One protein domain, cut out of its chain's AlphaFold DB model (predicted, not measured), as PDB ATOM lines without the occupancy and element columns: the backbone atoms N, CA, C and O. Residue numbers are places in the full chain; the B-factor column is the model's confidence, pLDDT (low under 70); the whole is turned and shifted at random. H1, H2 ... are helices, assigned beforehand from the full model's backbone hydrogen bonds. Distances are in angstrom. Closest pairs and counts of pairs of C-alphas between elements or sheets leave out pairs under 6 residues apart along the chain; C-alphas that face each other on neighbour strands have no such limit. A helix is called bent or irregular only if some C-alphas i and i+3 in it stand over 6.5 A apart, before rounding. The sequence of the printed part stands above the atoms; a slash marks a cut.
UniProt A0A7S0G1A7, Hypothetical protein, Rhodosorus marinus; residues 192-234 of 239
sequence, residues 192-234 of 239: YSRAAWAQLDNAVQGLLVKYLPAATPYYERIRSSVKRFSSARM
ATOM      1  N   TYR A 192      72.349 105.770 162.454       91.56
ATOM      2  CA  TYR A 192      72.159 107.149 162.921       91.56
ATOM      3  C   TYR A 192      73.476 107.915 163.002       91.56
ATOM      4  O   TYR A 192      73.533 109.077 162.607       91.56
ATOM      5  N   SER A 193      74.553 107.260 163.445       89.50
ATOM      6  CA  SER A 193      75.888 107.862 163.458       89.50
ATOM      7  C   SER A 193      76.338 108.192 162.032       89.50
ATOM      8  O   SER A 193      76.759 109.319 161.775       89.50
ATOM      9  N   ARG A 194      76.150 107.278 161.068       91.00
ATOM     10  CA  ARG A 194      76.436 107.548 159.643       91.00
ATOM     11  C   ARG A 194      75.615 108.711 159.088       91.00
ATOM     12  O   ARG A 194      76.171 109.580 158.419       91.00
ATOM     13  N   ALA A 195      74.321 108.758 159.397       91.88
ATOM     14  CA  ALA A 195      73.444 109.845 158.976       91.88
ATOM     15  C   ALA A 195      73.860 111.196 159.582       91.88
ATOM     16  O   ALA A 195      73.867 112.206 158.880       91.88
ATOM     17  N   ALA A 196      74.243 111.231 160.861       92.56
ATOM     18  CA  ALA A 196      74.716 112.445 161.520       92.56
ATOM     19  C   ALA A 196      76.019 112.964 160.889       92.56
ATOM     20  O   ALA A 196      76.145 114.162 160.635       92.56
ATOM     21  N   TRP A 197      76.948 112.067 160.547       90.56
ATOM     22  CA  TRP A 197      78.168 112.417 159.816       90.56
ATOM     23  C   TRP A 197      77.888 112.943 158.406       90.56
ATOM     24  O   TRP A 197      78.496 113.928 158.000       90.56
ATOM     25  N   ALA A 198      76.943 112.341 157.679       90.69
ATOM     26  CA  ALA A 198      76.528 112.839 156.366       90.69
ATOM     27  C   ALA A 198      75.891 114.238 156.454       90.69
ATOM     28  O   ALA A 198      76.151 115.093 155.610       90.69
ATOM     29  N   GLN A 199      75.098 114.505 157.498       92.25
ATOM     30  CA  GLN A 199      74.540 115.840 157.740       92.25
ATOM     31  C   GLN A 199      75.629 116.873 158.039       92.25
ATOM     32  O   GLN A 199      75.551 117.989 157.525       92.25
ATOM     33  N   LEU A 200      76.649 116.510 158.823       90.06
ATOM     34  CA  LEU A 200      77.793 117.388 159.065       90.06
ATOM     35  C   LEU A 200      78.555 117.684 157.766       90.06
ATOM     36  O   LEU A 200      78.847 118.842 157.489       90.06
ATOM     37  N   ASP A 201      78.850 116.660 156.968       89.38
ATOM     38  CA  ASP A 201      79.555 116.785 155.685       89.38
ATOM     39  C   ASP A 201      78.821 117.746 154.731       89.38
ATOM     40  O   ASP A 201      79.418 118.677 154.191       89.38
ATOM     41  N   ASN A 202      77.498 117.600 154.611       90.00
ATOM     42  CA  ASN A 202      76.668 118.500 153.808       90.00
ATOM     43  C   ASN A 202      76.669 119.940 154.348       90.00
ATOM     44  O   ASN A 202      76.728 120.891 153.570       90.00
ATOM     45  N   ALA A 203      76.624 120.120 155.672       89.31
ATOM     46  CA  ALA A 203      76.674 121.446 156.285       89.31
ATOM     47  C   ALA A 203      78.026 122.137 156.045       89.31
ATOM     48  O   ALA A 203      78.061 123.316 155.691       89.31
ATOM     49  N   VAL A 204      79.135 121.403 156.186       87.75
ATOM     50  CA  VAL A 204      80.487 121.919 155.929       87.75
ATOM     51  C   VAL A 204      80.646 122.314 154.463       87.75
ATOM     52  O   VAL A 204      81.117 123.415 154.190       87.75
ATOM     53  N   GLN A 205      80.192 121.482 153.523       88.25
ATOM     54  CA  GLN A 205      80.203 121.830 152.097       88.25
ATOM     55  C   GLN A 205      79.380 123.087 151.807       88.25
ATOM     56  O   GLN A 205      79.861 123.982 151.115       88.25
ATOM     57  N   GLY A 206      78.177 123.199 152.379       88.25
ATOM     58  CA  GLY A 206      77.338 124.389 152.220       88.25
ATOM     59  C   GLY A 206      78.018 125.669 152.721       88.25
ATOM     60  O   GLY A 206      77.957 126.703 152.058       88.25
ATOM     61  N   LEU A 207      78.713 125.600 153.860       89.62
ATOM     62  CA  LEU A 207      79.470 126.732 154.403       89.62
ATOM     63  C   LEU A 207      80.713 127.062 153.570       89.62
ATOM     64  O   LEU A 207      80.988 128.240 153.347       89.62
ATOM     65  N   LEU A 208      81.442 126.053 153.085       89.88
ATOM     66  CA  LEU A 208      82.616 126.248 152.232       89.88
ATOM     67  C   LEU A 208      82.237 126.935 150.923       89.88
ATOM     68  O   LEU A 208      82.832 127.949 150.581       89.88
ATOM     69  N   VAL A 209      81.199 126.454 150.240       89.31
ATOM     70  CA  VAL A 209      80.735 127.061 148.985       89.31
ATOM     71  C   VAL A 209      80.261 128.499 149.207       89.31
ATOM     72  O   VAL A 209      80.540 129.367 148.385       89.31
ATOM     73  N   LYS A 210      79.580 128.770 150.329       91.19
ATOM     74  CA  LYS A 210      79.027 130.098 150.626       91.19
ATOM     75  C   LYS A 210      80.077 131.124 151.059       91.19
ATOM     76  O   LYS A 210      79.974 132.279 150.663       91.19
ATOM     77  N   TYR A 211      81.037 130.733 151.898       91.44
ATOM     78  CA  TYR A 211      81.947 131.676 152.562       91.44
ATOM     79  C   TYR A 211      83.414 131.548 152.125       91.44
ATOM     80  O   TYR A 211      84.135 132.540 152.171       91.44
ATOM     81  N   LEU A 212      83.882 130.363 151.714       87.88
ATOM     82  CA  LEU A 212      85.278 130.117 151.317       87.88
ATOM     83  C   LEU A 212      85.367 129.195 150.081       87.88
ATOM     84  O   LEU A 212      85.890 128.078 150.173       87.88
ATOM     85  N   PRO A 213      84.920 129.649 148.893       84.81
ATOM     86  CA  PRO A 213      84.905 128.815 147.691       84.81
ATOM     87  C   PRO A 213      86.306 128.316 147.300       84.81
ATOM     88  O   PRO A 213      86.446 127.190 146.823       84.81
ATOM     89  N   ALA A 214      87.356 129.092 147.595       86.44
ATOM     90  CA  ALA A 214      88.753 128.723 147.357       86.44
ATOM     91  C   ALA A 214      89.243 127.520 148.194       86.44
ATOM     92  O   ALA A 214      90.192 126.842 147.800       86.44
ATOM     93  N   ALA A 215      88.605 127.225 149.333       84.25
ATOM     94  CA  ALA A 215      88.973 126.105 150.206       84.25
ATOM     95  C   ALA A 215      88.302 124.774 149.805       84.25
ATOM     96  O   ALA A 215      88.761 123.701 150.204       84.25
ATOM     97  N   THR A 216      87.257 124.823 148.973       83.56
ATOM     98  CA  THR A 216      86.508 123.656 148.473       83.56
ATOM     99  C   THR A 216      87.388 122.538 147.886       83.56
ATOM    100  O   THR A 216      87.228 121.390 148.310       83.56
ATOM    101  N   PRO A 217      88.354 122.800 146.975       85.12
ATOM    102  CA  PRO A 217      89.177 121.730 146.401       85.12
ATOM    103  C   PRO A 217      90.082 121.045 147.436       85.12
ATOM    104  O   PRO A 217      90.356 119.849 147.325       85.12
ATOM    105  N   TYR A 218      90.530 121.771 148.463       86.62
ATOM    106  CA  TYR A 218      91.334 121.201 149.546       86.62
ATOM    107  C   TYR A 218      90.492 120.294 150.442       86.62
ATOM    108  O   TYR A 218      90.922 119.191 150.784       86.62
ATOM    109  N   TYR A 219      89.270 120.722 150.763       84.81
ATOM    110  CA  TYR A 219      88.333 119.908 151.525       84.81
ATOM    111  C   TYR A 219      87.999 118.596 150.808       84.81
ATOM    112  O   TYR A 219      88.067 117.532 151.421       84.81
ATOM    113  N   GLU A 220      87.738 118.631 149.499       85.31
ATOM    114  CA  GLU A 220      87.448 117.421 148.718       85.31
ATOM    115  C   GLU A 220      88.643 116.450 148.647       85.31
ATOM    116  O   GLU A 220      88.465 115.226 148.702       85.31
ATOM    117  N   ARG A 221      89.886 116.952 148.627       85.88
ATOM    118  CA  ARG A 221      91.090 116.104 148.743       85.88
ATOM    119  C   ARG A 221      91.181 115.404 150.100       85.88
ATOM    120  O   ARG A 221      91.470 114.207 150.160       85.88
ATOM    121  N   ILE A 222      90.904 116.120 151.188       82.69
ATOM    122  CA  ILE A 222      90.897 115.539 152.539       82.69
ATOM    123  C   ILE A 222      89.763 114.515 152.657       82.69
ATOM    124  O   ILE A 222      89.984 113.378 153.073       82.69
ATOM    125  N   ARG A 223      88.559 114.880 152.216       81.56
ATOM    126  CA  ARG A 223      87.361 114.037 152.246       81.56
ATOM    127  C   ARG A 223      87.553 112.742 151.464       81.56
ATOM    128  O   ARG A 223      87.244 111.666 151.975       81.56
ATOM    129  N   SER A 224      88.085 112.820 150.246       81.50
ATOM    130  CA  SER A 224      88.373 111.640 149.424       81.50
ATOM    131  C   SER A 224      89.447 110.748 150.050       81.50
ATOM    132  O   SER A 224      89.296 109.527 150.040       81.50
ATOM    133  N   SER A 225      90.470 111.328 150.681       75.19
ATOM    134  CA  SER A 225      91.497 110.574 151.413       75.19
ATOM    135  C   SER A 225      90.912 109.827 152.615       75.19
ATOM    136  O   SER A 225      91.175 108.638 152.795       75.19
ATOM    137  N   VAL A 226      90.045 110.478 153.396       73.69
ATOM    138  CA  VAL A 226      89.354 109.855 154.538       73.69
ATOM    139  C   VAL A 226      88.398 108.751 154.073       73.69
ATOM    140  O   VAL A 226      88.388 107.664 154.651       73.69
ATOM    141  N   LYS A 227      87.636 108.975 152.993       75.00
ATOM    142  CA  LYS A 227      86.748 107.952 152.409       75.00
ATOM    143  C   LYS A 227      87.526 106.739 151.894       75.00
ATOM    144  O   LYS A 227      87.089 105.610 152.113       75.00
ATOM    145  N   ARG A 228      88.693 106.943 151.273       69.94
ATOM    146  CA  ARG A 228      89.602 105.859 150.856       69.94
ATOM    147  C   ARG A 228      90.141 105.076 152.054       69.94
ATOM    148  O   ARG A 228      90.077 103.856 152.056       69.94
ATOM    149  N   PHE A 229      90.574 105.761 153.111       61.75
ATOM    150  CA  PHE A 229      91.038 105.114 154.345       61.75
ATOM    151  C   PHE A 229      89.948 104.341 155.095       61.75
ATOM    152  O   PHE A 229      90.253 103.381 155.807       61.75
ATOM    153  N   SER A 230      88.699 104.790 154.981       62.53
ATOM    154  CA  SER A 230      87.531 104.132 155.565       62.53
ATOM    155  C   SER A 230      87.126 102.900 154.748       62.53
ATOM    156  O   SER A 230      86.985 101.817 155.306       62.53
ATOM    157  N   SER A 231      87.040 103.027 153.418       60.16
ATOM    158  CA  SER A 231      86.702 101.919 152.506       60.16
ATOM    159  C   SER A 231      87.769 100.822 152.464       60.16
ATOM    160  O   SER A 231      87.414  99.655 152.575       60.16
ATOM    161  N   ALA A 232      89.059 101.170 152.431       57.84
ATOM    162  CA  ALA A 232      90.161 100.198 152.468       57.84
ATOM    163  C   ALA A 232      90.199  99.365 153.764       57.84
ATOM    164  O   ALA A 232      90.702  98.245 153.776       57.84
ATOM    165  N   ARG A 233      89.653  99.900 154.864       52.25
ATOM    166  CA  ARG A 233      89.509  99.173 156.135       52.25
ATOM    167  C   ARG A 233      88.237  98.330 156.218       52.25
ATOM    168  O   ARG A 233      88.211  97.394 157.007       52.25
ATOM    169  N   MET A 234      87.209  98.628 155.421       47.38
ATOM    170  CA  MET A 234      86.013  97.779 155.297       47.38
ATOM    171  C   MET A 234      86.243  96.571 154.379       47.38
ATOM    172  O   MET A 234      85.478  95.619 154.441       47.38
TER     173      MET A 234
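This is residues 192 to 234 of the 239 residues of the protein "Hypothetical protein" of Rhodosorus marinus (UniProt A0A7S0G1A7). Two long helices, H1 and then H2, make an open helical hairpin, a narrow V that folds back at a tight turn and whose arms spread toward their far ends. Residues 192 to 200 of H1 and 224 to 234 of H2 stand free. The printed part has 43 residues and is all helix, with no named strand. It is loose, with a radius of gyration of the C-alphas of 11.7 A, and spans 34 by 23 by 5 A, only just flat.

H1, residues 192 to 211, begins at C-alpha 192 (72.159, 107.149, 162.921) and measures 28.4 A. H2, residues 213 to 234, measures 32.0 A and ends at C-alpha 234 (86.013, 97.779, 155.297). H2 is irregular: C-alphas 214 and 217 are 7.1 A apart.

H1 and H2 form a hairpin and run opposite ways at a shallow tilt of 20 degrees. They touch through residues 205 to 209 of H1 and 215 to 216 of H2 alone; the closest C-alphas, of Leu 208 and Thr 216, are 6.0 A apart. In H1 every O i to N i+4 pair is within hydrogen-bond range; in H2, 15 of 18 are.

The C-alphas farthest apart, of Tyr 211 and Met 234, are 34.2 A apart. The printed part has no cut, and the link from H1 to H2 is tight. Mean pLDDT of the printed part is 82.3; residues 228 to 234 are under 70.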